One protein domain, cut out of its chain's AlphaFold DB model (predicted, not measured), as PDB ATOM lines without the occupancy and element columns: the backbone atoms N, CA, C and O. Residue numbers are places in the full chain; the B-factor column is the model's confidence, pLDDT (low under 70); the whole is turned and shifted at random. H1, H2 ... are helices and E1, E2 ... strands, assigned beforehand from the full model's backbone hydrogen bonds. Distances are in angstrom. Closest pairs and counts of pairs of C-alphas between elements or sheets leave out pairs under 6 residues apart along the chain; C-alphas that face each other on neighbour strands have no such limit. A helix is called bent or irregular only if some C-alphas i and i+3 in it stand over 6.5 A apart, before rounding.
ATOM      1  N   LYS A   5      -3.289 -40.921 -10.370       79.94
ATOM      2  CA  LYS A   5      -4.340 -41.219  -9.395       79.94
ATOM      3  C   LYS A   5      -5.460 -40.164  -9.349       79.94
ATOM      4  O   LYS A   5      -6.528 -40.500  -8.852       79.94
ATOM      5  N   LEU A   6      -5.260 -38.956  -9.893       84.00
ATOM      6  CA  LEU A   6      -6.308 -37.935 -10.090       84.00
ATOM      7  C   LEU A   6      -7.146 -38.168 -11.351       84.00
ATOM      8  O   LEU A   6      -8.125 -37.459 -11.577       84.00
ATOM      9  N   LEU A   7      -6.754 -39.131 -12.182       90.25
ATOM     10  CA  LEU A   7      -7.416 -39.409 -13.441       90.25
ATOM     11  C   LEU A   7      -8.247 -40.689 -13.338       90.25
ATOM     12  O   LEU A   7      -7.897 -41.664 -12.655       90.25
ATOM     13  N   LEU A   8      -9.357 -40.674 -14.060       92.06
ATOM     14  CA  LEU A   8     -10.117 -41.846 -14.431       92.06
ATOM     15  C   LEU A   8      -9.742 -42.219 -15.862       92.06
ATOM     16  O   LEU A   8      -9.865 -41.402 -16.776       92.06
ATOM     17  N   ARG A   9      -9.267 -43.451 -16.043       92.25
ATOM     18  CA  ARG A   9      -8.991 -44.007 -17.364       92.25
ATOM     19  C   ARG A   9     -10.215 -44.763 -17.866       92.25
ATOM     20  O   ARG A   9     -10.734 -45.624 -17.161       92.25
ATOM     21  N   PHE A  10     -10.581 -44.491 -19.106       92.94
ATOM     22  CA  PHE A  10     -11.507 -45.273 -19.902       92.94
ATOM     23  C   PHE A  10     -10.747 -46.040 -20.984       92.94
ATOM     24  O   PHE A  10      -9.839 -45.501 -21.624       92.94
ATOM     25  N   GLY A  11     -11.112 -47.300 -21.176       91.31
ATOM     26  CA  GLY A  11     -10.832 -48.042 -22.400       91.31
ATOM     27  C   GLY A  11     -12.061 -48.032 -23.303       91.31
ATOM     28  O   GLY A  11     -13.155 -47.681 -22.865       91.31
ATOM     29  N   THR A  12     -11.881 -48.447 -24.551       90.00
ATOM     30  CA  THR A  12     -12.986 -48.736 -25.471       90.00
ATOM     31  C   THR A  12     -12.951 -50.206 -25.849       90.00
ATOM     32  O   THR A  12     -11.877 -50.725 -26.155       90.00
ATOM     33  N   GLY A  13     -14.100 -50.874 -25.827       87.81
ATOM     34  CA  GLY A  13     -14.215 -52.298 -26.134       87.81
ATOM     35  C   GLY A  13     -15.505 -52.619 -26.875       87.81
ATOM     36  O   GLY A  13     -16.486 -51.884 -26.767       87.81
ATOM     37  N   TRP A  14     -15.491 -53.697 -27.658       88.56
ATOM     38  CA  TRP A  14     -16.690 -54.187 -28.331       88.56
ATOM     39  C   TRP A  14     -17.637 -54.812 -27.308       88.56
ATOM     40  O   TRP A  14     -17.238 -55.698 -26.555       88.56
ATOM     41  N   HIS A  15     -18.878 -54.342 -27.271       87.69
ATOM     42  CA  HIS A  15     -19.925 -54.873 -26.412       87.69
ATOM     43  C   HIS A  15     -20.777 -55.853 -27.217       87.69
ATOM     44  O   HIS A  15     -21.455 -55.453 -28.165       87.69
ATOM     45  N   THR A  16     -20.718 -57.135 -26.854       86.62
ATOM     46  CA  THR A  16     -21.301 -58.246 -27.624       86.62
ATOM     47  C   THR A  16     -22.820 -58.176 -27.710       86.62
ATOM     48  O   THR A  16     -23.367 -58.384 -28.786       86.62
ATOM     49  N   GLU A  17     -23.502 -57.826 -26.620       88.38
ATOM     50  CA  GLU A  17     -24.973 -57.803 -26.572       88.38
ATOM     51  C   GLU A  17     -25.573 -56.712 -27.459       88.38
ATOM     52  O   GLU A  17     -26.613 -56.898 -28.080       88.38
ATOM     53  N   THR A  18     -24.905 -55.563 -27.541       88.50
ATOM     54  CA  THR A  18     -25.388 -54.418 -28.327       88.50
ATOM     55  C   THR A  18     -24.720 -54.321 -29.693       88.50
ATOM     56  O   THR A  18     -25.042 -53.416 -30.450       88.50
ATOM     57  N   ASN A  19     -23.736 -55.182 -29.967       88.38
ATOM     58  CA  ASN A  19     -22.897 -55.178 -31.164       88.38
ATOM     59  C   ASN A  19     -22.333 -53.786 -31.527       88.38
ATOM     60  O   ASN A  19     -22.404 -53.343 -32.672       88.38
ATOM     61  N   MET A  20     -21.822 -53.065 -30.525       89.44
ATOM     62  CA  MET A  20     -21.320 -51.691 -30.666       89.44
ATOM     63  C   MET A  20     -20.052 -51.491 -29.836       89.44
ATOM     64  O   MET A  20     -19.806 -52.230 -28.882       89.44
ATOM     65  N   LEU A  21     -19.257 -50.465 -30.151       90.81
ATOM     66  CA  LEU A  21     -18.115 -50.062 -29.328       90.81
ATOM     67  C   LEU A  21     -18.594 -49.227 -28.134       90.81
ATOM     68  O   LEU A  21     -19.402 -48.317 -28.293       90.81
ATOM     69  N   TRP A  22     -18.081 -49.511 -26.942       92.75
ATOM     70  CA  TRP A  22     -18.453 -48.827 -25.703       92.75
ATOM     71  C   TRP A  22     -17.220 -48.369 -24.937       92.75
ATOM     72  O   TRP A  22     -16.172 -49.017 -24.973       92.75
ATOM     73  N   ALA A  23     -17.357 -47.252 -24.230       93.12
ATOM     74  CA  ALA A  23     -16.372 -46.781 -23.273       93.12
ATOM     75  C   ALA A  23     -16.612 -47.423 -21.900       93.12
ATOM     76  O   ALA A  23     -17.734 -47.419 -21.392       93.12
ATOM     77  N   PHE A  24     -15.546 -47.915 -21.266       91.75
ATOM     78  CA  PHE A  24     -15.606 -48.550 -19.948       91.75
ATOM     79  C   PHE A  24     -14.498 -48.020 -19.031       91.75
ATOM     80  O   PHE A  24     -13.350 -47.903 -19.476       91.75
ATOM     81  N   PRO A  25     -14.791 -47.704 -17.758       93.44
ATOM     82  CA  PRO A  25     -13.771 -47.303 -16.797       93.44
ATOM     83  C   PRO A  25     -12.877 -48.499 -16.449       93.44
ATOM     84  O   PRO A  25     -13.358 -49.610 -16.255       93.44
ATOM     85  N   THR A  26     -11.569 -48.283 -16.313       91.69
ATOM     86  CA  THR A  26     -10.612 -49.366 -16.006       91.69
ATOM     87  C   THR A  26     -10.188 -49.374 -14.534       91.69
ATOM     88  O   THR A  26      -9.006 -49.531 -14.227       91.69
ATOM     89  N   ILE A  27     -11.133 -49.117 -13.626       90.94
ATOM     90  CA  ILE A  27     -10.942 -49.140 -12.163       90.94
ATOM     91  C   ILE A  27     -10.746 -50.597 -11.710       90.94
ATOM     92  O   ILE A  27     -11.432 -51.485 -12.211       90.94
ATOM     93  N   GLY A  28      -9.784 -50.865 -10.824       80.00
ATOM     94  CA  GLY A  28      -9.475 -52.214 -10.327       80.00
ATOM     95  C   GLY A  28      -8.887 -53.193 -11.349       80.00
ATOM     96  O   GLY A  28      -8.624 -54.346 -11.014       80.00
ATOM     97  N   GLN A  29      -8.661 -52.764 -12.592       79.81
ATOM     98  CA  GLN A  29      -8.182 -53.623 -13.673       79.81
ATOM     99  C   GLN A  29      -6.717 -53.338 -14.004       79.81
ATOM    100  O   GLN A  29      -6.268 -52.188 -14.016       79.81
ATOM    101  N   LYS A  30      -5.959 -54.393 -14.345       69.50
ATOM    102  CA  LYS A  30      -4.645 -54.216 -14.982       69.50
ATOM    103  C   LYS A  30      -4.842 -53.420 -16.273       69.50
ATOM    104  O   LYS A  30      -5.831 -53.616 -16.975       69.50
ATOM    105  N   LYS A  31      -3.911 -52.505 -16.563       67.50
ATOM    106  CA  LYS A  31      -3.986 -51.594 -17.712       67.50
ATOM    107  C   LYS A  31      -4.264 -52.395 -18.987       67.50
ATOM    108  O   LYS A  31      -3.378 -53.082 -19.487       67.50
ATOM    109  N   LEU A  32      -5.497 -52.302 -19.483       68.81
ATOM    110  CA  LEU A  32      -5.902 -53.007 -20.693       68.81
ATOM    111  C   LEU A  32      -5.094 -52.481 -21.890       68.81
ATOM    112  O   LEU A  32      -4.897 -51.254 -21.977       68.81
ATOM    113  N   PRO A  33      -4.635 -53.371 -22.791       67.62
ATOM    114  CA  PRO A  33      -3.963 -52.967 -24.018       67.62
ATOM    115  C   PRO A  33      -4.881 -52.072 -24.864       67.62
ATOM    116  O   PRO A  33      -6.104 -52.184 -24.806       67.62
ATOM    117  N   GLY A  34      -4.284 -51.154 -25.625       74.38
ATOM    118  CA  GLY A  34      -5.008 -50.213 -26.483       74.38
ATOM    119  C   GLY A  34      -5.102 -48.780 -25.944       74.38
ATOM    120  O   GLY A  34      -4.495 -48.408 -24.929       74.38
ATOM    121  N   ARG A  35      -5.846 -47.944 -26.680       81.12
ATOM    122  CA  ARG A  35      -5.960 -46.502 -26.421       81.12
ATOM    123  C   ARG A  35      -6.708 -46.258 -25.112       81.12
ATOM    124  O   ARG A  35      -7.797 -46.777 -24.896       81.12
ATOM    125  N   GLY A  36      -6.089 -45.488 -24.221       87.12
ATOM    126  CA  GLY A  36      -6.710 -45.036 -22.980       87.12
ATOM    127  C   GLY A  36      -7.138 -43.583 -23.100       87.12
ATOM    128  O   GLY A  36      -6.340 -42.751 -23.524       87.12
ATOM    129  N   TYR A  37      -8.359 -43.291 -22.682       90.38
ATOM    130  CA  TYR A  37      -8.893 -41.940 -22.572       90.38
ATOM    131  C   TYR A  37      -8.891 -41.546 -21.103       90.38
ATOM    132  O   TYR A  37      -9.259 -42.351 -20.250       90.38
ATOM    133  N   TYR A  38      -8.444 -40.337 -20.787       91.31
ATOM    134  CA  TYR A  38      -8.283 -39.900 -19.407       91.31
ATOM    135  C   TYR A  38      -9.139 -38.676 -19.149       91.31
ATOM    136  O   TYR A  38      -9.089 -37.707 -19.902       91.31
ATOM    137  N   VAL A  39      -9.892 -38.719 -18.058       91.81
ATOM    138  CA  VAL A  39     -10.671 -37.586 -17.564       91.81
ATOM    139  C   VAL A  39     -10.367 -37.366 -16.092       91.81
ATOM    140  O   VAL A  39      -9.887 -38.269 -15.404       91.81
ATOM    141  N   ASN A  40     -10.632 -36.165 -15.591       91.62
ATOM    142  CA  ASN A  40     -10.474 -35.885 -14.168       91.62
ATOM    143  C   ASN A  40     -11.431 -36.759 -13.342       91.62
ATOM    144  O   ASN A  40     -12.607 -36.899 -13.682       91.62
ATOM    145  N   LEU A  41     -10.923 -37.333 -12.249       93.06
ATOM    146  CA  LEU A  41     -11.692 -38.157 -11.317       93.06
ATOM    147  C   LEU A  41     -12.583 -37.269 -10.439       93.06
ATOM    148  O   LEU A  41     -12.255 -36.999  -9.288       93.06
ATOM    149  N   GLN A  42     -13.680 -36.781 -11.009       93.19
ATOM    150  CA  GLN A  42     -14.681 -35.971 -10.320       93.19
ATOM    151  C   GLN A  42     -16.066 -36.292 -10.876       93.19
ATOM    152  O   GLN A  42     -16.244 -36.318 -12.097       93.19
ATOM    153  N   LYS A  43     -17.059 -36.457  -9.998       93.06
ATOM    154  CA  LYS A  43     -18.446 -36.770 -10.378       93.06
ATOM    155  C   LYS A  43     -18.998 -35.803 -11.429       93.06
ATOM    156  O   LYS A  43     -19.499 -36.229 -12.465       93.06
ATOM    157  N   ARG A  44     -18.773 -34.497 -11.241       92.62
ATOM    158  CA  ARG A  44     -19.199 -33.439 -12.181       92.62
ATOM    159  C   ARG A  44     -18.677 -33.615 -13.610       92.62
ATOM    160  O   ARG A  44     -19.348 -33.216 -14.553       92.62
ATOM    161  N   VAL A  45     -17.490 -34.200 -13.782       92.25
ATOM    162  CA  VAL A  45     -16.909 -34.421 -15.113       92.25
ATOM    163  C   VAL A  45     -17.695 -35.505 -15.838       92.25
ATOM    164  O   VAL A  45     -18.026 -35.324 -17.004       92.25
ATOM    165  N   LEU A  46     -18.069 -36.583 -15.144       92.88
ATOM    166  CA  LEU A  46     -18.888 -37.646 -15.730       92.88
ATOM    167  C   LEU A  46     -20.308 -37.185 -16.052       92.88
ATOM    168  O   LEU A  46     -20.853 -37.601 -17.071       92.88
ATOM    169  N   GLU A  47     -20.867 -36.270 -15.259       91.25
ATOM    170  CA  GLU A  47     -22.153 -35.636 -15.573       91.25
ATOM    171  C   GLU A  47     -22.096 -34.798 -16.858       91.25
ATOM    172  O   GLU A  47     -23.030 -34.825 -17.659       91.25
ATOM    173  N   VAL A  48     -20.987 -34.095 -17.112       91.31
ATOM    174  CA  VAL A  48     -20.780 -33.393 -18.391       91.31
ATOM    175  C   VAL A  48     -20.662 -34.389 -19.545       91.31
ATOM    176  O   VAL A  48     -21.265 -34.179 -20.599       91.31
ATOM    177  N   LEU A  49     -19.937 -35.498 -19.351       91.50
ATOM    178  CA  LEU A  49     -19.847 -36.542 -20.376       91.50
ATOM    179  C   LEU A  49     -21.224 -37.109 -20.700       91.50
ATOM    180  O   LEU A  49     -21.566 -37.170 -21.874       91.50
ATOM    181  N   LYS A  50     -22.033 -37.432 -19.684       89.31
ATOM    182  CA  LYS A  50     -23.396 -37.961 -19.834       89.31
ATOM    183  C   LYS A  50     -24.297 -37.067 -20.694       89.31
ATOM    184  O   LYS A  50     -25.123 -37.581 -21.437       89.31
ATOM    185  N   ARG A  51     -24.110 -35.743 -20.655       88.88
ATOM    186  CA  ARG A  51     -24.866 -34.756 -21.457       88.88
ATOM    187  C   ARG A  51     -24.376 -34.613 -22.908       88.88
ATOM    188  O   ARG A  51     -24.689 -33.626 -23.562       88.88
ATOM    189  N   GLY A  52     -23.591 -35.569 -23.408       86.00
ATOM    190  CA  GLY A  52     -23.080 -35.593 -24.785       86.00
ATOM    191  C   GLY A  52     -21.593 -35.255 -24.920       86.00
ATOM    192  O   GLY A  52     -21.024 -35.448 -25.993       86.00
ATOM    193  N   GLY A  53     -20.921 -34.835 -23.840       87.19
ATOM    194  CA  GLY A  53     -19.475 -34.582 -23.849       87.19
ATOM    195  C   GLY A  53     -18.632 -35.829 -24.155       87.19
ATOM    196  O   GLY A  53     -17.498 -35.711 -24.620       87.19
ATOM    197  N   PHE A  54     -19.188 -37.029 -23.951       87.88
ATOM    198  CA  PHE A  54     -18.516 -38.292 -24.262       87.88
ATOM    199  C   PHE A  54     -18.134 -38.409 -25.747       87.88
ATOM    200  O   PHE A  54     -17.068 -38.940 -26.050       87.88
ATOM    201  N   ASN A  55     -18.926 -37.847 -26.669       87.31
ATOM    202  CA  ASN A  55     -18.606 -37.860 -28.099       87.31
ATOM    203  C   ASN A  55     -17.277 -37.154 -28.387       87.31
ATOM    204  O   ASN A  55     -16.470 -37.660 -29.158       87.31
ATOM    205  N   ALA A  56     -16.997 -36.028 -27.727       87.69
ATOM    206  CA  ALA A  56     -15.723 -35.333 -27.895       87.69
ATOM    207  C   ALA A  56     -14.551 -36.131 -27.301       87.69
ATOM    208  O   ALA A  56     -13.485 -36.214 -27.905       87.69
ATOM    209  N   VAL A  57     -14.751 -36.754 -26.134       87.75
ATOM    210  CA  VAL A  57     -13.700 -37.522 -25.442       87.75
ATOM    211  C   VAL A  57     -13.335 -38.803 -26.187       87.75
ATOM    212  O   VAL A  57     -12.157 -39.143 -26.275       87.75
ATOM    213  N   PHE A  58     -14.326 -39.500 -26.739       88.94
ATOM    214  CA  PHE A  58     -14.146 -40.772 -27.440       88.94
ATOM    215  C   PHE A  58     -14.197 -40.620 -28.967       88.94
ATOM    216  O   PHE A  58     -14.411 -41.607 -29.669       88.94
ATOM    217  N   TYR A  59     -14.024 -39.404 -29.497       83.44
ATOM    218  CA  TYR A  59     -14.052 -39.098 -30.937       83.44
ATOM    219  C   TYR A  59     -15.293 -39.634 -31.682       83.44
ATOM    220  O   TYR A  59     -15.200 -40.052 -32.830       83.44
ATOM    221  N   GLY A  60     -16.445 -39.690 -31.010       79.81
ATOM    222  CA  GLY A  60     -17.699 -40.233 -31.542       79.81
ATOM    223  C   GLY A  60     -17.671 -41.737 -31.830       79.81
ATOM    224  O   GLY A  60     -18.585 -42.256 -32.457       79.81
ATOM    225  N   THR A  61     -16.625 -42.448 -31.396       80.31
ATOM    226  CA  THR A  61     -16.420 -43.863 -31.742       80.31
ATOM    227  C   THR A  61     -17.084 -44.831 -30.776       80.31
ATOM    228  O   THR A  61     -17.269 -45.990 -31.131       80.31
ATOM    229  N   ALA A  62     -17.422 -44.391 -29.560       88.56
ATOM    230  CA  ALA A  62     -17.883 -45.273 -28.498       88.56
ATOM    231  C   ALA A  62     -19.150 -44.753 -27.820       88.56
ATOM    232  O   ALA A  62     -19.259 -43.572 -27.486       88.56
ATOM    233  N   ASN A  63     -20.062 -45.680 -27.540       91.31
ATOM    234  CA  ASN A  63     -21.212 -45.453 -26.685       91.31
ATOM    235  C   ASN A  63     -20.795 -45.262 -25.228       91.31
ATOM    236  O   ASN A  63     -19.749 -45.739 -24.771       91.31
ATOM    237  N   TYR A  64     -21.661 -44.586 -24.484       92.12
ATOM    238  CA  TYR A  64     -21.458 -44.259 -23.084       92.12
ATOM    239  C   TYR A  64     -22.703 -44.632 -22.287       92.12
ATOM    240  O   TYR A  64     -23.822 -44.290 -22.671       92.12
ATOM    241  N   ARG A  65     -22.517 -45.348 -21.175       91.69
ATOM    242  CA  ARG A  65     -23.636 -45.770 -20.325       91.69
ATOM    243  C   ARG A  65     -24.352 -44.565 -19.712       91.69
ATOM    244  O   ARG A  65     -23.714 -43.619 -19.249       91.69
ATOM    245  N   SER A  66     -25.678 -44.634 -19.639       90.88
ATOM    246  CA  SER A  66     -26.514 -43.607 -19.003       90.88
ATOM    247  C   SER A  66     -26.308 -43.524 -17.482       90.88
ATOM    248  O   SER A  66     -26.467 -42.449 -16.895       90.88
TER     249      SER A  66
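AT A GLANCE: This is residues 5 to 66 of the 197 residues of an uncharacterized protein of Rhizopus delemar (strain RA 99-880 / ATCC MYA-4621 / FGSC 9543 / NRRL 43880) (UniProt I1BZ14). A small antiparallel sheet is built along one long strand, E1, with E3 beside its first part and E2 beside its later part, and the helix H1 lies near the sheet and only grazes it. The long link from E2 to E3, residues 26 to 36, makes a wide loop on the far side of E1 from H1, and residues 58 to 66, after H1, fold back beside E2. The printed part has 62 residues, with three named strands and one named helix in the order E1, E2, E3, H1. The sheet's order is E2, E1, E3, and the class is mixed, helices and strands. The whole is compact, with a radius of gyration of the C-alphas of 11.3 A and spans of 30 by 29 by 17 A.

HOW THE PARTS SIT: The inner strand of the sheet is E1, residues 7 to 15. Its pairing is staggered: residues 7 to 10 pair with E3, residues 37 to 40, and residues 10 to 15 pair with E2, residues 20 to 25. E1 and E2 form a hairpin, antiparallel at 154 degrees between their directions; N 15 and O 20 are 2.8 A apart and N 22 and O 13 are 2.9 A apart, both within hydrogen-bond range. E1 and E3 are antiparallel at 142 degrees, with N 8 and O 39 within hydrogen-bond range at 2.8 A. The edge strands E2 and E3 are apart. H1, residues 43 to 57, is on the sheet but only grazes it with its residues 45 to 57. The closest C-alphas of H1 and E3 are those of Val 57 and Tyr 37, 7.1 A apart. In H1, 7 of 11 O i to N i+4 pairs are within hydrogen-bond range.

IN THESE COORDINATES: E1 begins at C-alpha 7, (-7.416, -39.409, -13.441), and is 23.7 A long from first to last C-alpha. E2 is 16.4 A long and E3 10.5 A. H1 is 15.8 A long and ends at C-alpha 57, (-13.700, -37.522, -25.442). It is irregular: C-alphas 51 and 54 are 7.8 A apart, against about 5 A in a regular helix.

THE WHOLE: The two C-alphas farthest apart are those of Leu 6 and Asn 19, 31.9 A. The printed part has no cut. The links E1 to E2 and E3 to H1 are tight, and the link E2 to E3, 11 residues, is long. The mean pLDDT of the printed part is 87.5, and residues 30 to 33, in the long link, are under 70.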